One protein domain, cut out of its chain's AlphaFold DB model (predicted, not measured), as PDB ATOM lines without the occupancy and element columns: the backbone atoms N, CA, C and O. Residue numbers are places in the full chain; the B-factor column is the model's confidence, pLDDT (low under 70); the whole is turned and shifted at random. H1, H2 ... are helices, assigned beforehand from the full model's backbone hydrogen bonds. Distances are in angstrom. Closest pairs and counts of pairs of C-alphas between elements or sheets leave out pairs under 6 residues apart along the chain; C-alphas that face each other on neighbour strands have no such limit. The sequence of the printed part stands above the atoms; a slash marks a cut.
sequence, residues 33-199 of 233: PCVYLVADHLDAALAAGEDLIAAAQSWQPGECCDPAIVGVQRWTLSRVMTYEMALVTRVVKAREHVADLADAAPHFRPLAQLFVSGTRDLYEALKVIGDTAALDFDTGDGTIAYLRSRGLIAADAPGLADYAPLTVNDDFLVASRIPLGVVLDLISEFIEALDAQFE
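What this domain is: This is residues 33 to 199 of the 233 residues of an uncharacterized protein of Candidatus Filomicrobium marinum (UniProt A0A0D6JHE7). A long helical hairpin of H1 and H2 runs the length of an elongated body, and the shorter H3 and H6 join it toward one end as a four-helix bundle, up and down. H4 crosses H2 steeply on its way out of the bundle, and the small H5 lies near H2 toward the other end, where much of the long link after H5 loops. The printed part has 167 residues with six named helices, H1 to H6 in chain order, and no named strand; the class is all helix. It is compact, with a radius of gyration of the C-alphas of 17.8 A, and spans 59 by 30 by 25 A.

Where its parts are: H1, residues 33 to 56, is 35.4 A long and begins with C-alpha 33 at (21.410, -13.776, -2.981). H2, residues 67 to 104, is the longest helix at 55.3 A, with C-alpha 67 at (5.171, 33.081, -10.662). H3 takes residues 109 to 118, 14.1 A, and H4 residues 120 to 132, 18.5 A. H5, residues 142 to 149, measures 10.2 A. H6, residues 180 to 198, measures 26.8 A and ends with C-alpha 198 at (31.172, -12.950, -8.342).

How they stand to each other: H1 and H2 form a helical hairpin and touch at a shallow tilt of 18 degrees, opposite ways; their closest C-alphas, of Ala 45 and Leu 87, are 4.6 A apart. H2 touches H3 with residues 95 to 103 alone, a second helical hairpin at 28 degrees, with the C-alphas of Ala 102 and Arg 109 closest at 4.5 A. H6 touches H1 at a shallow tilt of 28 degrees, opposite ways, with the C-alphas of Leu 42 and Ile 187 closest at 6.3 A. H3 and H6 only just touch, with 3 pairs of C-alphas within 8 A, the closest being Phe 115 and Phe 190 at 7.6 A. H4 touches H2 with residues 122 to 126 alone, at a steep tilt of 53 degrees; the C-alphas of Val 92 and Tyr 123 are closest at 5.9 A. H2 and H5 are near each other, while H4 and H5 are apart. Every O i to N i+4 pair is within hydrogen-bond range in H1, H3, H4, H5 and H6, and 32 of 34 are in H2.

The domain as a whole: The two C-alphas farthest apart, of Cys 65 and Pro 106, are 59.1 A apart. The printed part has no cut. The link from H5 to H6 is long, 30 residues, and within it residues 173 to 174 pair with residues 178 to 179, antiparallel. Residues 130 to 142, of which 130 to 132 belong to H4, stand free. The mean pLDDT of the printed part is 87.6, and residues 130 to 141 are under 70.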
ATOM      1  N   PRO A  33      22.424 -14.715  -2.490       87.75
ATOM      2  CA  PRO A  33      21.410 -13.776  -2.981       87.75
ATOM      3  C   PRO A  33      21.628 -12.318  -2.549       87.75
ATOM      4  O   PRO A  33      21.227 -11.399  -3.258       87.75
ATOM      5  N   CYS A  34      22.285 -12.096  -1.405       89.62
ATOM      6  CA  CYS A  34      22.634 -10.758  -0.934       89.62
ATOM      7  C   CYS A  34      23.569 -10.009  -1.894       89.62
ATOM      8  O   CYS A  34      23.485  -8.789  -1.948       89.62
ATOM      9  N   VAL A  35      24.393 -10.702  -2.691       91.88
ATOM     10  CA  VAL A  35      25.275 -10.065  -3.684       91.88
ATOM     11  C   VAL A  35      24.450  -9.319  -4.736       91.88
ATOM     12  O   VAL A  35      24.695  -8.140  -4.976       91.88
ATOM     13  N   TYR A  36      23.429  -9.971  -5.301       91.88
ATOM     14  CA  TYR A  36      22.544  -9.350  -6.292       91.88
ATOM     15  C   TYR A  36      21.736  -8.192  -5.705       91.88
ATOM     16  O   TYR A  36      21.549  -7.183  -6.372       91.88
ATOM     17  N   LEU A  37      21.283  -8.311  -4.452       93.81
ATOM     18  CA  LEU A  37      20.569  -7.224  -3.776       93.81
ATOM     19  C   LEU A  37      21.464  -6.003  -3.561       93.81
ATOM     20  O   LEU A  37      21.016  -4.875  -3.746       93.81
ATOM     21  N   VAL A  38      22.726  -6.216  -3.174       95.50
ATOM     22  CA  VAL A  38      23.692  -5.122  -3.056       95.50
ATOM     23  C   VAL A  38      23.899  -4.469  -4.419       95.50
ATOM     24  O   VAL A  38      23.723  -3.260  -4.512       95.50
ATOM     25  N   ALA A  39      24.198  -5.247  -5.463       95.31
ATOM     26  CA  ALA A  39      24.413  -4.720  -6.812       95.31
ATOM     27  C   ALA A  39      23.200  -3.920  -7.325       95.31
ATOM     28  O   ALA A  39      23.364  -2.765  -7.693       95.31
ATOM     29  N   ASP A  40      21.979  -4.457  -7.219       95.69
ATOM     30  CA  ASP A  40      20.744  -3.768  -7.639       95.69
ATOM     31  C   ASP A  40      20.532  -2.437  -6.900       95.69
ATOM     32  O   ASP A  40      20.178  -1.415  -7.492       95.69
ATOM     33  N   HIS A  41      20.790  -2.411  -5.589       97.38
ATOM     34  CA  HIS A  41      20.709  -1.170  -4.829       97.38
ATOM     35  C   HIS A  41      21.771  -0.153  -5.251       97.38
ATOM     36  O   HIS A  41      21.475   1.042  -5.247       97.38
ATOM     37  N   LEU A  42      22.976  -0.599  -5.597       97.50
ATOM     38  CA  LEU A  42      24.064   0.270  -6.031       97.50
ATOM     39  C   LEU A  42      23.856   0.794  -7.459       97.50
ATOM     40  O   LEU A  42      24.013   1.992  -7.674       97.50
ATOM     41  N   ASP A  43      23.374  -0.032  -8.385       97.31
ATOM     42  CA  ASP A  43      22.963   0.399  -9.729       97.31
ATOM     43  C   ASP A  43      21.840   1.442  -9.647       97.31
ATOM     44  O   ASP A  43      21.910   2.518 -10.245       97.31
ATOM     45  N   ALA A  44      20.822   1.184  -8.821       98.00
ATOM     46  CA  ALA A  44      19.749   2.147  -8.582       98.00
ATOM     47  C   ALA A  44      20.245   3.438  -7.903       98.00
ATOM     48  O   ALA A  44      19.618   4.489  -8.056       98.00
ATOM     49  N   ALA A  45      21.334   3.373  -7.133       98.00
ATOM     50  CA  ALA A  45      21.973   4.545  -6.549       98.00
ATOM     51  C   ALA A  45      22.704   5.366  -7.623       98.00
ATOM     52  O   ALA A  45      22.506   6.580  -7.670       98.00
ATOM     53  N   LEU A  46      23.466   4.728  -8.520       98.06
ATOM     54  CA  LEU A  46      24.105   5.404  -9.657       98.06
ATOM     55  C   LEU A  46      23.072   6.087 -10.554       98.06
ATOM     56  O   LEU A  46      23.180   7.288 -10.798       98.06
ATOM     57  N   ALA A  47      22.006   5.372 -10.924       98.19
ATOM     58  CA  ALA A  47      20.909   5.931 -11.709       98.19
ATOM     59  C   ALA A  47      20.263   7.148 -11.020       98.19
ATOM     60  O   ALA A  47      19.993   8.162 -11.658       98.19
ATOM     61  N   ALA A  48      20.063   7.093  -9.696       97.69
ATOM     62  CA  ALA A  48      19.558   8.239  -8.942       97.69
ATOM     63  C   ALA A  48      20.540   9.425  -8.938       97.69
ATOM     64  O   ALA A  48      20.099  10.573  -8.960       97.69
ATOM     65  N   GLY A  49      21.853   9.172  -8.920       96.94
ATOM     66  CA  GLY A  49      22.885  10.200  -9.058       96.94
ATOM     67  C   GLY A  49      22.863  10.883 -10.427       96.94
ATOM     68  O   GLY A  49      22.892  12.111 -10.507       96.94
ATOM     69  N   GLU A  50      22.730  10.105 -11.500       97.31
ATOM     70  CA  GLU A  50      22.585  10.621 -12.867       97.31
ATOM     71  C   GLU A  50      21.300  11.444 -13.027       97.31
ATOM     72  O   GLU A  50      21.332  12.573 -13.526       97.31
ATOM     73  N   ASP A  51      20.174  10.926 -12.528       96.94
ATOM     74  CA  ASP A  51      18.886  11.620 -12.528       96.94
ATOM     75  C   ASP A  51      18.934  12.933 -11.733       96.94
ATOM     76  O   ASP A  51      18.293  13.918 -12.112       96.94
ATOM     77  N   LEU A  52      19.701  12.974 -10.640       95.69
ATOM     78  CA  LEU A  52      19.915  14.172  -9.831       95.69
ATOM     79  C   LEU A  52      20.630  15.256 -10.647       95.69
ATOM     80  O   LEU A  52      20.166  16.402 -10.691       95.69
ATOM     81  N   ILE A  53      21.715  14.892 -11.338       95.69
ATOM     82  CA  ILE A  53      22.460  15.798 -12.224       95.69
ATOM     83  C   ILE A  53      21.552  16.278 -13.366       95.69
ATOM     84  O   ILE A  53      21.465  17.480 -13.634       95.69
ATOM     85  N   ALA A  54      20.812  15.365 -13.999       95.19
ATOM     86  CA  ALA A  54      19.883  15.683 -15.081       95.19
ATOM     87  C   ALA A  54      18.726  16.587 -14.617       95.19
ATOM     88  O   ALA A  54      18.304  17.492 -15.341       95.19
ATOM     89  N   ALA A  55      18.219  16.400 -13.395       93.81
ATOM     90  CA  ALA A  55      17.159  17.234 -12.842       93.81
ATOM     91  C   ALA A  55      17.593  18.699 -12.727       93.81
ATOM     92  O   ALA A  55      16.815  19.586 -13.088       93.81
ATOM     93  N   ALA A  56      18.832  18.962 -12.303       91.69
ATOM     94  CA  ALA A  56      19.362  20.320 -12.183       91.69
ATOM     95  C   ALA A  56      19.417  21.060 -13.534       91.69
ATOM     96  O   ALA A  56      19.199  22.267 -13.579       91.69
ATOM     97  N   GLN A  57      19.587  20.344 -14.650       91.06
ATOM     98  CA  GLN A  57      19.597  20.937 -15.998       91.06
ATOM     99  C   GLN A  57      18.244  21.539 -16.407       91.06
ATOM    100  O   GLN A  57      18.187  22.385 -17.296       91.06
ATOM    101  N   SER A  58      17.149  21.132 -15.753       89.94
ATOM    102  CA  SER A  58      15.821  21.725 -15.971       89.94
ATOM    103  C   SER A  58      15.637  23.090 -15.299       89.94
ATOM    104  O   SER A  58      14.569  23.692 -15.422       89.94
ATOM    105  N   TRP A  59      16.652  23.573 -14.578       90.81
ATOM    106  CA  TRP A  59      16.605  24.849 -13.882       90.81
ATOM    107  C   TRP A  59      16.378  26.017 -14.842       90.81
ATOM    108  O   TRP A  59      17.097  26.183 -15.827       90.81
ATOM    109  N   GLN A  60      15.404  26.863 -14.510       87.06
ATOM    110  CA  GLN A  60      15.120  28.080 -15.261       87.06
ATOM    111  C   GLN A  60      15.612  29.314 -14.490       87.06
ATOM    112  O   GLN A  60      15.014  29.681 -13.471       87.06
ATOM    113  N   PRO A  61      16.698  29.964 -14.950       86.25
ATOM    114  CA  PRO A  61      17.112  31.255 -14.422       86.25
ATOM    115  C   PRO A  61      16.072  32.318 -14.795       86.25
ATOM    116  O   PRO A  61      15.658  32.413 -15.949       86.25
ATOM    117  N   GLY A  62      15.658  33.139 -13.834       84.62
ATOM    118  CA  GLY A  62      14.684  34.201 -14.072       84.62
ATOM    119  C   GLY A  62      14.433  35.047 -12.831       84.62
ATOM    120  O   GLY A  62      15.040  34.808 -11.786       84.62
ATOM    121  N   GLU A  63      13.551  36.035 -12.971       81.25
ATOM    122  CA  GLU A  63      13.186  36.950 -11.888       81.25
ATOM    123  C   GLU A  63      12.419  36.213 -10.788       81.25
ATOM    124  O   GLU A  63      11.415  35.545 -11.049       81.25
ATOM    125  N   CYS A  64      12.837  36.402  -9.536       72.94
ATOM    126  CA  CYS A  64      12.200  35.808  -8.356       72.94
ATOM    127  C   CYS A  64      10.714  36.180  -8.157       72.94
ATOM    128  O   CYS A  64      10.023  35.550  -7.356       72.94
ATOM    129  N   CYS A  65      10.219  37.199  -8.866       78.31
ATOM    130  CA  CYS A  65       8.837  37.672  -8.781       78.31
ATOM    131  C   CYS A  65       7.924  37.105  -9.884       78.31
ATOM    132  O   CYS A  65       6.709  37.300  -9.807       78.31
ATOM    133  N   ASP A  66       8.467  36.408 -10.892       85.31
ATOM    134  CA  ASP A  66       7.658  35.760 -11.929       85.31
ATOM    135  C   ASP A  66       7.097  34.423 -11.398       85.31
ATOM    136  O   ASP A  66       7.859  33.478 -11.160       85.31
ATOM    137  N   PRO A  67       5.766  34.291 -11.222       85.19
ATOM    138  CA  PRO A  67       5.171  33.081 -10.662       85.19
ATOM    139  C   PRO A  67       5.395  31.834 -11.531       85.19
ATOM    140  O   PRO A  67       5.424  30.726 -10.989       85.19
ATOM    141  N   ALA A  68       5.560  31.980 -12.851       87.38
ATOM    142  CA  ALA A  68       5.842  30.853 -13.736       87.38
ATOM    143  C   ALA A  68       7.257  30.306 -13.489       87.38
ATOM    144  O   ALA A  68       7.430  29.096 -13.330       87.38
ATOM    145  N   ILE A  69       8.241  31.202 -13.365       86.81
ATOM    146  CA  ILE A  69       9.633  30.849 -13.056       86.81
ATOM    147  C   ILE A  69       9.734  30.217 -11.669       86.81
ATOM    148  O   ILE A  69      10.307  29.137 -11.528       86.81
ATOM    149  N   VAL A  70       9.114  30.826 -10.653       84.88
ATOM    150  CA  VAL A  70       9.114  30.296  -9.277       84.88
ATOM    151  C   VAL A  70       8.507  28.892  -9.219       84.88
ATOM    152  O   VAL A  70       9.022  28.015  -8.519       84.88
ATOM    153  N   GLY A  71       7.431  28.647  -9.976       85.62
ATOM    154  CA  GLY A  71       6.808  27.328 -10.080       85.62
ATOM    155  C   GLY A  71       7.761  26.270 -10.640       85.62
ATOM    156  O   GLY A  71       7.905  25.198 -10.044       85.62
ATOM    157  N   VAL A  72       8.453  26.582 -11.741       88.75
ATOM    158  CA  VAL A  72       9.438  25.674 -12.353       88.75
ATOM    159  C   VAL A  72      10.626  25.443 -11.421       88.75
ATOM    160  O   VAL A  72      10.989  24.294 -11.188       88.75
ATOM    161  N   GLN A  73      11.180  26.492 -10.811       87.12
ATOM    162  CA  GLN A  73      12.303  26.384  -9.874       87.12
ATOM    163  C   GLN A  73      11.971  25.495  -8.669       87.12
ATOM    164  O   GLN A  73      12.757  24.622  -8.295       87.12
ATOM    165  N   ARG A  74      10.776  25.660  -8.084       86.44
ATOM    166  CA  ARG A  74      10.312  24.822  -6.969       86.44
ATOM    167  C   ARG A  74      10.131  23.367  -7.392       86.44
ATOM    168  O   ARG A  74      10.486  22.463  -6.634       86.44
ATOM    169  N   TRP A  75       9.586  23.135  -8.584       88.75
ATOM    170  CA  TRP A  75       9.434  21.794  -9.141       88.75
ATOM    171  C   TRP A  75      10.792  21.127  -9.389       88.75
ATOM    172  O   TRP A  75      11.008  20.003  -8.931       88.75
ATOM    173  N   THR A  76      11.734  21.832 -10.021       91.31
ATOM    174  CA  THR A  76      13.101  21.352 -10.258       91.31
ATOM    175  C   THR A  76      13.791  21.003  -8.945       91.31
ATOM    176  O   THR A  76      14.325  19.905  -8.806       91.31
ATOM    177  N   LEU A  77      13.715  21.884  -7.945       88.94
ATOM    178  CA  LEU A  77      14.328  21.634  -6.643       88.94
ATOM    179  C   LEU A  77      13.713  20.421  -5.938       88.94
ATOM    180  O   LEU A  77      14.436  19.609  -5.369       88.94
ATOM    181  N   SER A  78      12.390  20.261  -6.024       89.44
ATOM    182  CA  SER A  78      11.702  19.095  -5.458       89.44
ATOM    183  C   SER A  78      12.196  17.790  -6.093       89.44
ATOM    184  O   SER A  78      12.350  16.787  -5.396       89.44
ATOM    185  N   ARG A  79      12.497  17.794  -7.400       93.06
ATOM    186  CA  ARG A  79      13.105  16.642  -8.082       93.06
ATOM    187  C   ARG A  79      14.528  16.380  -7.606       93.06
ATOM    188  O   ARG A  79      14.824  15.241  -7.271       93.06
ATOM    189  N   VAL A  80      15.368  17.414  -7.512       92.81
ATOM    190  CA  VAL A  80      16.742  17.284  -6.991       92.81
ATOM    191  C   VAL A  80      16.728  16.666  -5.588       92.81
ATOM    192  O   VAL A  80      17.400  15.666  -5.357       92.81
ATOM    193  N   MET A  81      15.881  17.174  -4.686       90.88
ATOM    194  CA  MET A  81      15.702  16.614  -3.338       90.88
ATOM    195  C   MET A  81      15.227  15.155  -3.364       90.88
ATOM    196  O   MET A  81      15.682  14.336  -2.568       90.88
ATOM    197  N   THR A  82      14.310  14.820  -4.276       92.19
ATOM    198  CA  THR A  82      13.775  13.458  -4.415       92.19
ATOM    199  C   THR A  82      14.855  12.477  -4.862       92.19
ATOM    200  O   THR A  82      14.995  11.416  -4.257       92.19
ATOM    201  N   TYR A  83      15.637  12.829  -5.885       95.50
ATOM    202  CA  TYR A  83      16.716  11.974  -6.380       95.50
ATOM    203  C   TYR A  83      17.868  11.871  -5.385       95.50
ATOM    204  O   TYR A  83      18.404  10.784  -5.191       95.50
ATOM    205  N   GLU A  84      18.179  12.947  -4.660       94.88
ATOM    206  CA  GLU A  84      19.139  12.891  -3.558       94.88
ATOM    207  C   GLU A  84      18.685  11.911  -2.467       94.88
ATOM    208  O   GLU A  84      19.458  11.067  -2.011       94.88
ATOM    209  N   MET A  85      17.413  11.980  -2.068       93.38
ATOM    210  CA  MET A  85      16.860  11.060  -1.077       93.38
ATOM    211  C   MET A  85      16.856   9.614  -1.582       93.38
ATOM    212  O   MET A  85      17.155   8.693  -0.817       93.38
ATOM    213  N   ALA A  86      16.546   9.406  -2.865       95.44
ATOM    214  CA  ALA A  86      16.609   8.097  -3.502       95.44
ATOM    215  C   ALA A  86      18.039   7.536  -3.465       95.44
ATOM    216  O   ALA A  86      18.220   6.420  -2.980       95.44
ATOM    217  N   LEU A  87      19.040   8.326  -3.867       96.50
ATOM    218  CA  LEU A  87      20.462   7.976  -3.800       96.50
ATOM    219  C   LEU A  87      20.859   7.545  -2.380       96.50
ATOM    220  O   LEU A  87      21.318   6.421  -2.177       96.50
ATOM    221  N   VAL A  88      20.613   8.395  -1.376       95.56
ATOM    222  CA  VAL A  88      20.973   8.110   0.027       95.56
ATOM    223  C   VAL A  88      20.280   6.844   0.532       95.56
ATOM    224  O   VAL A  88      20.915   5.988   1.150       95.56
ATOM    225  N   THR A  89      18.987   6.692   0.246       95.50
ATOM    226  CA  THR A  89      18.212   5.522   0.673       95.50
ATOM    227  C   THR A  89      18.760   4.240   0.056       95.50
ATOM    228  O   THR A  89      18.903   3.237   0.754       95.50
ATOM    229  N   ARG A  90      19.090   4.261  -1.241       97.12
ATOM    230  CA  ARG A  90      19.639   3.104  -1.955       97.12
ATOM    231  C   ARG A  90      21.011   2.706  -1.419       97.12
ATOM    232  O   ARG A  90      21.208   1.530  -1.130       97.12
ATOM    233  N   VAL A  91      21.894   3.670  -1.153       96.69
ATOM    234  CA  VAL A  91      23.201   3.412  -0.522       96.69
ATOM    235  C   VAL A  91      23.043   2.808   0.874       96.69
ATOM    236  O   VAL A  91      23.717   1.836   1.217       96.69
ATOM    237  N   VAL A  92      22.123   3.332   1.688       94.81
ATOM    238  CA  VAL A  92      21.862   2.780   3.026       94.81
ATOM    239  C   VAL A  92      21.273   1.369   2.950       94.81
ATOM    240  O   VAL A  92      21.666   0.509   3.736       94.81
ATOM    241  N   LYS A  93      20.386   1.094   1.990       95.25
ATOM    242  CA  LYS A  93      19.842  -0.254   1.771       95.25
ATOM    243  C   LYS A  93      20.911  -1.238   1.301       95.25
ATOM    244  O   LYS A  93      21.006  -2.327   1.862       95.25
ATOM    245  N   ALA A  94      21.782  -0.836   0.376       96.38
ATOM    246  CA  ALA A  94      22.949  -1.632   0.000       96.38
ATOM    247  C   ALA A  94      23.818  -1.946   1.229       96.38
ATOM    248  O   ALA A  94      24.189  -3.096   1.452       96.38
ATOM    249  N   ARG A  95      24.073  -0.950   2.087       94.94
ATOM    250  CA  ARG A  95      24.862  -1.108   3.319       94.94
ATOM    251  C   ARG A  95      24.285  -2.149   4.283       94.94
ATOM    252  O   ARG A  95      25.064  -2.859   4.917       94.94
ATOM    253  N   GLU A  96      22.961  -2.249   4.404       92.31
ATOM    254  CA  GLU A  96      22.304  -3.294   5.207       92.31
ATOM    255  C   GLU A  96      22.640  -4.694   4.663       92.31
ATOM    256  O   GLU A  96      23.041  -5.567   5.429       92.31
ATOM    257  N   HIS A  97      22.587  -4.879   3.343       93.38
ATOM    258  CA  HIS A  97      22.888  -6.159   2.690       93.38
ATOM    259  C   HIS A  97      24.387  -6.485   2.599       93.38
ATOM    260  O   HIS A  97      24.770  -7.654   2.552       93.38
ATOM    261  N   VAL A  98      25.261  -5.475   2.635       93.69
ATOM    262  CA  VAL A  98      26.719  -5.672   2.692       93.69
ATOM    263  C   VAL A  98      27.147  -6.360   3.997       93.69
ATOM    264  O   VAL A  98      28.143  -7.088   4.006       93.69
ATOM    265  N   ALA A  99      26.397  -6.192   5.093       85.69
ATOM    266  CA  ALA A  99      26.652  -6.935   6.328       85.69
ATOM    267  C   ALA A  99      26.424  -8.444   6.130       85.69
ATOM    268  O   ALA A  99      27.305  -9.239   6.455       85.69
ATOM    269  N   ASP A 100      25.306  -8.820   5.502       89.62
ATOM    270  CA  ASP A 100      25.000 -10.215   5.163       89.62
ATOM    271  C   ASP A 100      26.043 -10.798   4.193       89.62
ATOM    272  O   ASP A 100      26.458 -11.953   4.313       89.62
ATOM    273  N   LEU A 101      26.517  -9.983   3.244       89.69
ATOM    274  CA  LEU A 101      27.587 -10.353   2.319       89.69
ATOM    275  C   LEU A 101      28.904 -10.667   3.045       89.69
ATOM    276  O   LEU A 101      29.572 -11.644   2.713       89.69
ATOM    277  N   ALA A 102      29.276  -9.877   4.054       89.88
ATOM    278  CA  ALA A 102      30.505 -10.088   4.823       89.88
ATOM    279  C   ALA A 102      30.500 -11.390   5.650       89.88
ATOM    280  O   ALA A 102      31.574 -11.890   6.027       89.88
ATOM    281  N   ASP A 103      29.315 -11.926   5.941       88.94
ATOM    282  CA  ASP A 103      29.122 -13.216   6.603       88.94
ATOM    283  C   ASP A 103      29.082 -14.372   5.598       88.94
ATOM    284  O   ASP A 103      29.723 -15.401   5.826       88.94
ATOM    285  N   ALA A 104      28.405 -14.186   4.462       89.12
ATOM    286  CA  ALA A 104      28.321 -15.186   3.398       89.12
ATOM    287  C   ALA A 104      29.651 -15.379   2.638       89.12
ATOM    288  O   ALA A 104      29.969 -16.494   2.221       89.12
ATOM    289  N   ALA A 105      30.451 -14.318   2.493       89.19
ATOM    290  CA  ALA A 105      31.727 -14.309   1.779       89.19
ATOM    291  C   ALA A 105      32.850 -13.678   2.637       89.19
ATOM    292  O   ALA A 105      33.206 -12.510   2.456       89.19
ATOM    293  N   PRO A 106      33.482 -14.442   3.555       88.38
ATOM    294  CA  PRO A 106      34.457 -13.898   4.507       88.38
ATOM    295  C   PRO A 106      35.687 -13.225   3.882       88.38
ATOM    296  O   PRO A 106      36.298 -12.361   4.508       88.38
ATOM    297  N   HIS A 107      36.062 -13.606   2.659       87.19
ATOM    298  CA  HIS A 107      37.178 -13.003   1.925       87.19
ATOM    299  C   HIS A 107      36.856 -11.587   1.419       87.19
ATOM    300  O   HIS A 107      37.766 -10.776   1.277       87.19
ATOM    301  N   PHE A 108      35.575 -11.267   1.210       90.56
ATOM    302  CA  PHE A 108      35.108  -9.948   0.775       90.56
ATOM    303  C   PHE A 108      34.912  -8.971   1.951       90.56
ATOM    304  O   PHE A 108      34.727  -7.768   1.771       90.56
ATOM    305  N   ARG A 109      35.006  -9.473   3.189       91.69
ATOM    306  CA  ARG A 109      34.806  -8.710   4.428       91.69
ATOM    307  C   ARG A 109      35.625  -7.411   4.528       91.69
ATOM    308  O   ARG A 109      35.051  -6.433   5.001       91.69
ATOM    309  N   PRO A 110      36.910  -7.337   4.118       93.56
ATOM    310  CA  PRO A 110      37.656  -6.079   4.172       93.56
ATOM    311  C   PRO A 110      37.035  -4.980   3.298       93.56
ATOM    312  O   PRO A 110      36.900  -3.846   3.752       93.56
ATOM    313  N   LEU A 111      36.596  -5.326   2.082       93.25
ATOM    314  CA  LEU A 111      35.919  -4.392   1.177       93.25
ATOM    315  C   LEU A 111      34.546  -3.996   1.719       93.25
ATOM    316  O   LEU A 111      34.220  -2.812   1.768       93.25
ATOM    317  N   ALA A 112      33.778  -4.963   2.227       93.38
ATOM    318  CA  ALA A 112      32.503  -4.698   2.886       93.38
ATOM    319  C   ALA A 112      32.647  -3.700   4.053       93.38
ATOM    320  O   ALA A 112      31.862  -2.762   4.180       93.38
ATOM    321  N   GLN A 113      33.680  -3.854   4.887       93.88
ATOM    322  CA  GLN A 113      33.964  -2.931   5.989       93.88
ATOM    323  C   GLN A 113      34.354  -1.536   5.498       93.88
ATOM    324  O   GLN A 113      33.887  -0.549   6.070       93.88
ATOM    325  N   LEU A 114      35.163  -1.449   4.435       94.44
ATOM    326  CA  LEU A 114      35.515  -0.176   3.811       94.44
ATOM    327  C   LEU A 114      34.253   0.560   3.348       94.44
ATOM    328  O   LEU A 114      34.035   1.693   3.777       94.44
ATOM    329  N   PHE A 115      33.373  -0.108   2.602       94.88
ATOM    330  CA  PHE A 115      32.114   0.470   2.130       94.88
ATOM    331  C   PHE A 115      31.201   0.914   3.281       94.88
ATOM    332  O   PHE A 115      30.731   2.052   3.313       94.88
ATOM    333  N   VAL A 116      31.000   0.057   4.287       94.62
ATOM    334  CA  VAL A 116      30.181   0.365   5.476       94.62
ATOM    335  C   VAL A 116      30.731   1.562   6.256       94.62
ATOM    336  O   VAL A 116      29.948   2.313   6.851       94.62
ATOM    337  N   SER A 117      32.059   1.727   6.279       93.94
ATOM    338  CA  SER A 117      32.733   2.845   6.940       93.94
ATOM    339  C   SER A 117      32.678   4.138   6.121       93.94
ATOM    340  O   SER A 117      32.346   5.177   6.689       93.94
ATOM    341  N   GLY A 118      32.903   4.075   4.805       92.25
ATOM    342  CA  GLY A 118      32.858   5.231   3.900       92.25
ATOM    343  C   GLY A 118      31.454   5.815   3.745       92.25
ATOM    344  O   GLY A 118      31.289   7.017   3.586       92.25
ATOM    345  N   THR A 119      30.422   4.984   3.899       94.81
ATOM    346  CA  THR A 119      29.009   5.399   3.828       94.81
ATOM    347  C   THR A 119      28.398   5.749   5.189       94.81
ATOM    348  O   THR A 119      27.195   6.011   5.290       94.81
ATOM    349  N   ARG A 120      29.198   5.772   6.266       95.00
ATOM    350  CA  ARG A 120      28.704   6.017   7.631       95.00
ATOM    351  C   ARG A 120      27.986   7.358   7.765       95.00
ATOM    352  O   ARG A 120      26.930   7.406   8.391       95.00
ATOM    353  N   ASP A 121      28.534   8.420   7.184       92.81
ATOM    354  CA  ASP A 121      27.957   9.759   7.328       92.81
ATOM    355  C   ASP A 121      26.608   9.885   6.609       92.81
ATOM    356  O   ASP A 121      25.712  10.562   7.112       92.81
ATOM    357  N   LEU A 122      26.416   9.171   5.494       92.69
ATOM    358  CA  LEU A 122      25.122   9.086   4.804       92.69
ATOM    359  C   LEU A 122      24.089   8.333   5.647       92.69
ATOM    360  O   LEU A 122      22.943   8.765   5.756       92.69
ATOM    361  N   TYR A 123      24.502   7.238   6.291       93.06
ATOM    362  CA  TYR A 123      23.640   6.481   7.196       93.06
ATOM    363  C   TYR A 123      23.182   7.315   8.400       93.06
ATOM    364  O   TYR A 123      22.002   7.301   8.749       93.06
ATOM    365  N   GLU A 124      24.091   8.067   9.024       91.75
ATOM    366  CA  GLU A 124      23.733   8.960  10.131       91.75
ATOM    367  C   GLU A 124      22.877  10.143   9.655       91.75
ATOM    368  O   GLU A 124      21.913  10.509  10.328       91.75
ATOM    369  N   ALA A 125      23.155  10.702   8.474       88.31
ATOM    370  CA  ALA A 125      22.336  11.772   7.915       88.31
ATOM    371  C   ALA A 125      20.898  11.317   7.619       88.31
ATOM    372  O   ALA A 125      19.962  12.056   7.920       88.31
ATOM    373  N   LEU A 126      20.695  10.095   7.112       87.75
ATOM    374  CA  LEU A 126      19.354   9.563   6.849       87.75
ATOM    375  C   LEU A 126      18.514   9.433   8.130       87.75
ATOM    376  O   LEU A 126      17.321   9.729   8.099       87.75
ATOM    377  N   LYS A 127      19.123   9.055   9.263       85.00
ATOM    378  CA  LYS A 127      18.425   9.025  10.564       85.00
ATOM    379  C   LYS A 127      17.927  10.409  10.962       85.00
ATOM    380  O   LYS A 127      16.761  10.568  11.303       85.00
ATOM    381  N   VAL A 128      18.800  11.412  10.847       79.94
ATOM    382  CA  VAL A 128      18.455  12.802  11.169       79.94
ATOM    383  C   VAL A 128      17.341  13.305  10.256       79.94
ATOM    384  O   VAL A 128      16.424  13.962  10.736       79.94
ATOM    385  N   ILE A 129      17.371  12.984   8.959       71.88
ATOM    386  CA  ILE A 129      16.318  13.408   8.025       71.88
ATOM    387  C   ILE A 129      14.983  12.718   8.344       71.88
ATOM    388  O   ILE A 129      13.947  13.381   8.315       71.88
ATOM    389  N   GLY A 130      14.998  11.434   8.715       64.31
ATOM    390  CA  GLY A 130      13.804  10.729   9.192       64.31
ATOM    391  C   GLY A 130      13.176  11.383  10.429       64.31
ATOM    392  O   GLY A 130      11.954  11.490  10.506       64.31
ATOM    393  N   ASP A 131      14.008  11.892  11.341       58.91
ATOM    394  CA  ASP A 131      13.565  12.583  12.557       58.91
ATOM    395  C   ASP A 131      13.131  14.043  12.295       58.91
ATOM    396  O   ASP A 131      12.195  14.543  12.921       58.91
ATOM    397  N   THR A 132      13.779  14.734  11.348       56.62
ATOM    398  CA  THR A 132      13.576  16.175  11.073       56.62
ATOM    399  C   THR A 132      12.468  16.436  10.048       56.62
ATOM    400  O   THR A 132      11.834  17.487  10.089       56.62
ATOM    401  N   ALA A 133      12.134  15.470   9.184       51.81
ATOM    402  CA  ALA A 133      10.985  15.570   8.274       51.81
ATOM    403  C   ALA A 133       9.646  15.773   9.017       51.81
ATOM    404  O   ALA A 133       8.701  16.315   8.448       51.81
ATOM    405  N   ALA A 134       9.572  15.389  10.297       46.69
ATOM    406  CA  ALA A 134       8.436  15.678  11.171       46.69
ATOM    407  C   ALA A 134       8.390  17.139  11.679       46.69
ATOM    408  O   ALA A 134       7.351  17.569  12.175       46.69
ATOM    409  N   LEU A 135       9.494  17.892  11.571       40.38
ATOM    410  CA  LEU A 135       9.684  19.230  12.150       40.38
ATOM    411  C   LEU A 135       9.789  20.353  11.097       40.38
ATOM    412  O   LEU A 135       9.301  21.452  11.346       40.38
ATOM    413  N   ASP A 136      10.356  20.093   9.915       49.62
ATOM    414  CA  ASP A 136      10.683  21.132   8.912       49.62
ATOM    415  C   ASP A 136       9.506  21.606   8.034       49.62
ATOM    416  O   ASP A 136       9.672  22.464   7.162       49.62
ATOM    417  N   PHE A 137       8.293  21.092   8.251       47.47
ATOM    418  CA  PHE A 137       7.131  21.427   7.418       47.47
ATOM    419  C   PHE A 137       6.652  22.891   7.573       47.47
ATOM    420  O   PHE A 137       5.884  23.365   6.738       47.47
ATOM    421  N   ASP A 138       7.116  23.632   8.590       48.47
ATOM    422  CA  ASP A 138       6.438  24.859   9.045       48.47
ATOM    423  C   ASP A 138       7.123  26.203   8.708       48.47
ATOM    424  O   ASP A 138       6.496  27.248   8.867       48.47
ATOM    425  N   THR A 139       8.385  26.254   8.248       51.31
ATOM    426  CA  THR A 139       9.146  27.536   8.286       51.31
ATOM    427  C   THR A 139       9.424  28.221   6.943       51.31
ATOM    428  O   THR A 139       9.908  29.348   6.937       51.31
ATOM    429  N   GLY A 140       9.115  27.619   5.789       53.31
ATOM    430  CA  GLY A 140       9.241  28.277   4.469       53.31
ATOM    431  C   GLY A 140      10.670  28.647   4.005       53.31
ATOM    432  O   GLY A 140      10.880  28.832   2.811       53.31
ATOM    433  N   ASP A 141      11.657  28.673   4.906       62.62
ATOM    434  CA  ASP A 141      13.090  28.932   4.659       62.62
ATOM    435  C   ASP A 141      13.870  27.670   4.219       62.62
ATOM    436  O   ASP A 141      15.069  27.697   3.937       62.62
ATOM    437  N   GLY A 142      13.178  26.530   4.114       73.00
ATOM    438  CA  GLY A 142      13.793  25.233   3.815       73.00
ATOM    439  C   GLY A 142      14.542  25.190   2.479       73.00
ATOM    440  O   GLY A 142      15.549  24.500   2.361       73.00
ATOM    441  N   THR A 143      14.112  25.963   1.476       78.69
ATOM    442  CA  THR A 143      14.759  25.986   0.154       78.69
ATOM    443  C   THR A 143      16.145  26.626   0.187       78.69
ATOM    444  O   THR A 143      17.096  26.039  -0.327       78.69
ATOM    445  N   ILE A 144      16.293  27.807   0.793       81.94
ATOM    446  CA  ILE A 144      17.592  28.496   0.852       81.94
ATOM    447  C   ILE A 144      18.533  27.734   1.787       81.94
ATOM    448  O   ILE A 144      19.701  27.528   1.449       81.94
ATOM    449  N   ALA A 145      18.019  27.254   2.925       83.38
ATOM    450  CA  ALA A 145      18.768  26.394   3.836       83.38
ATOM    451  C   ALA A 145      19.283  25.126   3.133       83.38
ATOM    452  O   ALA A 145      20.463  24.790   3.263       83.38
ATOM    453  N   TYR A 146      18.441  24.477   2.322       85.44
ATOM    454  CA  TYR A 146      18.830  23.322   1.520       85.44
ATOM    455  C   TYR A 146      19.951  23.665   0.535       85.44
ATOM    456  O   TYR A 146      21.020  23.061   0.616       85.44
ATOM    457  N   LEU A 147      19.755  24.667  -0.333       87.56
ATOM    458  CA  LEU A 147      20.749  25.060  -1.344       87.56
ATOM    459  C   LEU A 147      22.108  25.378  -0.707       87.56
ATOM    460  O   LEU A 147      23.148  24.929  -1.188       87.56
ATOM    461  N   ARG A 148      22.096  26.092   0.422       88.88
ATOM    462  CA  ARG A 148      23.306  26.431   1.176       88.88
ATOM    463  C   ARG A 148      23.983  25.190   1.757       88.88
ATOM    464  O   ARG A 148      25.191  25.033   1.622       88.88
ATOM    465  N   SER A 149      23.213  24.286   2.366       87.31
ATOM    466  CA  SER A 149      23.746  23.051   2.964       87.31
ATOM    467  C   SER A 149      24.382  22.105   1.939       87.31
ATOM    468  O   SER A 149      25.230  21.291   2.299       87.31
ATOM    469  N   ARG A 150      23.967  22.203   0.671       89.38
ATOM    470  CA  ARG A 150      24.454  21.381  -0.442       89.38
ATOM    471  C   ARG A 150      25.625  22.000  -1.206       89.38
ATOM    472  O   ARG A 150      26.111  21.383  -2.146       89.38
ATOM    473  N   GLY A 151      26.075  23.191  -0.803       86.38
ATOM    474  CA  GLY A 151      27.161  23.914  -1.472       86.38
ATOM    475  C   GLY A 151      26.750  24.589  -2.783       86.38
ATOM    476  O   GLY A 151      27.614  25.044  -3.523       86.38
ATOM    477  N   LEU A 152      25.447  24.685  -3.074       87.06
ATOM    478  CA  LEU A 152      24.931  25.267  -4.321       87.06
ATOM    479  C   LEU A 152      24.921  26.802  -4.307       87.06
ATOM    480  O   LEU A 152      24.893  27.435  -5.359       87.06
ATOM    481  N   ILE A 153      24.940  27.405  -3.118       88.12
ATOM    482  CA  ILE A 153      25.100  28.849  -2.915       88.12
ATOM    483  C   ILE A 153      26.098  29.106  -1.786       88.12
ATOM    484  O   ILE A 153      26.276  28.266  -0.900       88.12
ATOM    485  N   ALA A 154      26.729  30.283  -1.793       83.62
ATOM    486  CA  ALA A 154      27.655  30.676  -0.735       83.62
ATOM    487  C   ALA A 154      26.959  30.753   0.638       83.62
ATOM    488  O   ALA A 154      25.768  31.060   0.745       83.62
ATOM    489  N   ALA A 155      27.714  30.490   1.709       80.81
ATOM    490  CA  ALA A 155      27.180  30.440   3.071       80.81
ATOM    491  C   ALA A 155      26.567  31.775   3.533       80.81
ATOM    492  O   ALA A 155      25.590  31.784   4.279       80.81
ATOM    493  N   ASP A 156      27.115  32.890   3.061       80.81
ATOM    494  CA  ASP A 156      26.680  34.258   3.337       80.81
ATOM    495  C   ASP A 156      25.737  34.825   2.264       80.81
ATOM    496  O   ASP A 156      25.256  35.951   2.403       80.81
ATOM    497  N   ALA A 157      25.429  34.054   1.214       81.38
ATOM    498  CA  ALA A 157      24.509  34.500   0.181       81.38
ATOM    499  C   ALA A 157      23.100  34.689   0.779       81.38
ATOM    500  O   ALA A 157      22.575  33.770   1.427       81.38
ATOM    501  N   PRO A 158      22.453  35.847   0.538       76.12
ATOM    502  CA  PRO A 158      21.095  36.111   1.019       76.12
ATOM    503  C   PRO A 158      20.050  35.211   0.340       76.12
ATOM    504  O   PRO A 158      18.966  35.014   0.874       76.12
ATOM    505  N   GLY A 159      20.388  34.641  -0.817       78.06
ATOM    506  CA  GLY A 159      19.574  33.718  -1.592       78.06
ATOM    507  C   GLY A 159      20.286  33.365  -2.894       78.06
ATOM    508  O   GLY A 159      21.429  33.770  -3.118       78.06
ATOM    509  N   LEU A 160      19.609  32.617  -3.762       77.12
ATOM    510  CA  LEU A 160      20.087  32.413  -5.124       77.12
ATOM    511  C   LEU A 160      19.922  33.723  -5.908       77.12
ATOM    512  O   LEU A 160      18.855  34.332  -5.862       77.12
ATOM    513  N   ALA A 161      20.980  34.178  -6.583       76.25
ATOM    514  CA  ALA A 161      20.919  35.408  -7.367       76.25
ATOM    515  C   ALA A 161      19.951  35.253  -8.550       76.25
ATOM    516  O   ALA A 161      19.873  34.175  -9.148       76.25
ATOM    517  N   ASP A 162      19.254  36.337  -8.907       72.25
ATOM    518  CA  ASP A 162      18.432  36.360 -10.115       72.25
ATOM    519  C   ASP A 162      19.292  35.926 -11.311       72.25
ATOM    520  O   ASP A 162      20.435  36.360 -11.483       72.25
ATOM    521  N   TYR A 163      18.737  35.029 -12.119       75.00
ATOM    522  CA  TYR A 163      19.387  34.413 -13.277       75.00
ATOM    523  C   TYR A 163      20.606  33.508 -13.014       75.00
ATOM    524  O   TYR A 163      21.241  33.065 -13.975       75.00
ATOM    525  N   ALA A 164      20.939  33.181 -11.762       80.44
ATOM    526  CA  ALA A 164      21.995  32.208 -11.497       80.44
ATOM    527  C   ALA A 164      21.577  30.805 -11.985       80.44
ATOM    528  O   ALA A 164      20.457  30.358 -11.696       80.44
ATOM    529  N   PRO A 165      22.450  30.091 -12.721       83.12
ATOM    530  CA  PRO A 165      22.206  28.698 -13.053       83.12
ATOM    531  C   PRO A 165      22.337  27.835 -11.795       83.12
ATOM    532  O   PRO A 165      23.221  28.061 -10.969       83.12
ATOM    533  N   LEU A 166      21.481  26.822 -11.668       86.06
ATOM    534  CA  LEU A 166      21.655  25.768 -10.681       86.06
ATOM    535  C   LEU A 166      22.400  24.605 -11.334       86.06
ATOM    536  O   LEU A 166      21.853  23.916 -12.191       86.06
ATOM    537  N   THR A 167      23.646  24.385 -10.926       87.19
ATOM    538  CA  THR A 167      24.459  23.266 -11.410       87.19
ATOM    539  C   THR A 167      24.735  22.305 -10.270       87.19
ATOM    540  O   THR A 167      25.333  22.696  -9.270       87.19
ATOM    541  N   VAL A 168      24.327  21.051 -10.438       91.00
ATOM    542  CA  VAL A 168      24.805  19.954  -9.597       91.00
ATOM    543  C   VAL A 168      25.975  19.300 -10.323       91.00
ATOM    544  O   VAL A 168      25.828  18.854 -11.459       91.00
ATOM    545  N   ASN A 169      27.128  19.292  -9.668       91.38
ATOM    546  CA  ASN A 169      28.366  18.669 -10.115       91.38
ATOM    547  C   ASN A 169      28.909  17.743  -9.010       91.38
ATOM    548  O   ASN A 169      28.253  17.528  -7.990       91.38
ATOM    549  N   ASP A 170      30.129  17.246  -9.191       92.62
ATOM    550  CA  ASP A 170      30.797  16.344  -8.247       92.62
ATOM    551  C   ASP A 170      30.973  16.944  -6.840       92.62
ATOM    552  O   ASP A 170      31.019  16.200  -5.859       92.62
ATOM    553  N   ASP A 171      31.009  18.277  -6.727       93.56
ATOM    554  CA  ASP A 171      31.143  19.006  -5.460       93.56
ATOM    555  C   ASP A 171      29.824  19.109  -4.675       93.56
ATOM    556  O   ASP A 171      29.829  19.523  -3.512       93.56
ATOM    557  N   PHE A 172      28.686  18.742  -5.278       93.81
ATOM    558  CA  PHE A 172      27.389  18.747  -4.601       93.81
ATOM    559  C   PHE A 172      27.440  17.871  -3.347       93.81
ATOM    560  O   PHE A 172      27.715  16.676  -3.421       93.81
ATOM    561  N   LEU A 173      27.146  18.442  -2.179       93.62
ATOM    562  CA  LEU A 173      27.258  17.708  -0.919       93.62
ATOM    563  C   LEU A 173      26.015  16.859  -0.651       93.62
ATOM    564  O   LEU A 173      25.063  17.333  -0.036       93.62
ATOM    565  N   VAL A 174      26.041  15.579  -1.005       92.38
ATOM    566  CA  VAL A 174      24.985  14.616  -0.670       92.38
ATOM    567  C   VAL A 174      24.783  14.571   0.844       92.38
ATOM    568  O   VAL A 174      25.725  14.423   1.632       92.38
ATOM    569  N   ALA A 175      23.533  14.743   1.262       88.62
ATOM    570  CA  ALA A 175      23.123  14.827   2.652       88.62
ATOM    571  C   ALA A 175      23.862  15.911   3.468       88.62
ATOM    572  O   ALA A 175      23.866  15.838   4.697       88.62
ATOM    573  N   SER A 176      24.478  16.919   2.827       89.38
ATOM    574  CA  SER A 176      25.395  17.920   3.418       89.38
ATOM    575  C   SER A 176      26.662  17.326   4.047       89.38
ATOM    576  O   SER A 176      27.257  17.935   4.937       89.38
ATOM    577  N   ARG A 177      27.062  16.118   3.632       91.75
ATOM    578  CA  ARG A 177      28.181  15.382   4.243       91.75
ATOM    579  C   ARG A 177      29.291  15.052   3.260       91.75
ATOM    580  O   ARG A 177      30.443  15.350   3.551       91.75
ATOM    581  N   ILE A 178      28.946  14.426   2.137       93.38
ATOM    582  CA  ILE A 178      29.923  13.832   1.217       93.38
ATOM    583  C   ILE A 178      29.702  14.409  -0.186       93.38
ATOM    584  O   ILE A 178      28.548  14.482  -0.606       93.38
ATOM    585  N   PRO A 179      30.757  14.811  -0.915       96.06
ATOM    586  CA  PRO A 179      30.633  15.215  -2.314       96.06
ATOM    587  C   PRO A 179      30.037  14.095  -3.178       96.06
ATOM    588  O   PRO A 179      30.367  12.922  -2.988       96.06
ATOM    589  N   LEU A 180      29.178  14.454  -4.129       96.25
ATOM    590  CA  LEU A 180      28.479  13.523  -5.011       96.25
ATOM    591  C   LEU A 180      29.454  12.657  -5.803       96.25
ATOM    592  O   LEU A 180      29.269  11.444  -5.823       96.25
ATOM    593  N   GLY A 181      30.506  13.253  -6.372       96.50
ATOM    594  CA  GLY A 181      31.504  12.508  -7.147       96.50
ATOM    595  C   GLY A 181      32.134  11.390  -6.320       96.50
ATOM    596  O   GLY A 181      32.121  10.236  -6.723       96.50
ATOM    597  N   VAL A 182      32.530  11.696  -5.079       96.31
ATOM    598  CA  VAL A 182      33.109  10.707  -4.150       96.31
ATOM    599  C   VAL A 182      32.134   9.562  -3.849       96.31
ATOM    600  O   VAL A 182      32.555   8.416  -3.704       96.31
ATOM    601  N   VAL A 183      30.835   9.853  -3.732       96.38
ATOM    602  CA  VAL A 183      29.814   8.819  -3.510       96.38
ATOM    603  C   VAL A 183      29.665   7.929  -4.744       96.38
ATOM    604  O   VAL A 183      29.644   6.710  -4.592       96.38
ATOM    605  N   LEU A 184      29.569   8.512  -5.940       97.44
ATOM    606  CA  LEU A 184      29.396   7.757  -7.185       97.44
ATOM    607  C   LEU A 184      30.637   6.927  -7.531       97.44
ATOM    608  O   LEU A 184      30.489   5.768  -7.918       97.44
ATOM    609  N   ASP A 185      31.835   7.464  -7.303       97.25
ATOM    610  CA  ASP A 185      33.102   6.750  -7.496       97.25
ATOM    611  C   ASP A 185      33.191   5.547  -6.552       97.25
ATOM    612  O   ASP A 185      33.415   4.422  -6.995       97.25
ATOM    613  N   LEU A 186      32.908   5.748  -5.256       96.62
ATOM    614  CA  LEU A 186      32.890   4.662  -4.270       96.62
ATOM    615  C   LEU A 186      31.892   3.560  -4.652       96.62
ATOM    616  O   LEU A 186      32.182   2.379  -4.470       96.62
ATOM    617  N   ILE A 187      30.700   3.936  -5.127       97.19
ATOM    618  CA  ILE A 187      29.683   2.975  -5.564       97.19
ATOM    619  C   ILE A 187      30.177   2.199  -6.789       97.19
ATOM    620  O   ILE A 187      30.104   0.972  -6.783       97.19
ATOM    621  N   SER A 188      30.702   2.897  -7.796       97.00
ATOM    622  CA  SER A 188      31.181   2.296  -9.046       97.00
ATOM    623  C   SER A 188      32.320   1.311  -8.784       97.00
ATOM    624  O   SER A 188      32.226   0.149  -9.170       97.00
ATOM    625  N   GLU A 189      33.334   1.720  -8.014       97.00
ATOM    626  CA  GLU A 189      34.450   0.849  -7.621       97.00
ATOM    627  C   GLU A 189      33.975  -0.378  -6.826       97.00
ATOM    628  O   GLU A 189      34.530  -1.473  -6.947       97.00
ATOM    629  N   PHE A 190      32.936  -0.225  -5.999       95.69
ATOM    630  CA  PHE A 190      32.393  -1.344  -5.238       95.69
ATOM    631  C   PHE A 190      31.623  -2.331  -6.122       95.69
ATOM    632  O   PHE A 190      31.759  -3.538  -5.919       95.69
ATOM    633  N   ILE A 191      30.852  -1.849  -7.104       95.25
ATOM    634  CA  ILE A 191      30.192  -2.705  -8.103       95.25
ATOM    635  C   ILE A 191      31.244  -3.456  -8.922       95.25
ATOM    636  O   ILE A 191      31.143  -4.674  -9.046       95.25
ATOM    637  N   GLU A 192      32.291  -2.775  -9.396       94.25
ATOM    638  CA  GLU A 192      33.399  -3.416 -10.116       94.25
ATOM    639  C   GLU A 192      34.073  -4.500  -9.267       94.25
ATOM    640  O   GLU A 192      34.367  -5.595  -9.749       94.25
ATOM    641  N   ALA A 193      34.279  -4.244  -7.972       93.62
ATOM    642  CA  ALA A 193      34.836  -5.237  -7.063       93.62
ATOM    643  C   ALA A 193      33.895  -6.432  -6.834       93.62
ATOM    644  O   ALA A 193      34.377  -7.556  -6.686       93.62
ATOM    645  N   LEU A 194      32.577  -6.214  -6.783       92.19
ATOM    646  CA  LEU A 194      31.595  -7.298  -6.700       92.19
ATOM    647  C   LEU A 194      31.602  -8.136  -7.977       92.19
ATOM    648  O   LEU A 194      31.684  -9.362  -7.898       92.19
ATOM    649  N   ASP A 195      31.569  -7.490  -9.137       91.44
ATOM    650  CA  ASP A 195      31.579  -8.172 -10.424       91.44
ATOM    651  C   ASP A 195      32.863  -8.983 -10.625       91.44
ATOM    652  O   ASP A 195      32.808 -10.174 -10.928       91.44
ATOM    653  N   ALA A 196      34.024  -8.407 -10.302       90.44
ATOM    654  CA  ALA A 196      35.307  -9.098 -10.406       90.44
ATOM    655  C   ALA A 196      35.397 -10.374  -9.548       90.44
ATOM    656  O   ALA A 196      36.171 -11.272  -9.883       90.44
ATOM    657  N   GLN A 197      34.655 -10.462  -8.436       87.62
ATOM    658  CA  GLN A 197      34.682 -11.645  -7.562       87.62
ATOM    659  C   GLN A 197      33.535 -12.622  -7.781       87.62
ATOM    660  O   GLN A 197      33.703 -13.815  -7.516       87.62
ATOM    661  N   PHE A 198      32.379 -12.138  -8.222       87.94
ATOM    662  CA  PHE A 198      31.172 -12.950  -8.342       87.94
ATOM    663  C   PHE A 198      30.712 -13.149  -9.791       87.94
ATOM    664  O   PHE A 198      29.757 -13.892  -9.987       87.94
ATOM    665  N   GLU A 199      31.400 -12.564 -10.779       85.62
ATOM    666  CA  GLU A 199      31.067 -12.629 -12.213       85.62
ATOM    667  C   GLU A 199      29.579 -12.288 -12.445       85.62
ATOM    668  O   GLU A 199      28.820 -13.085 -13.002       85.62
TER     669      GLU A 199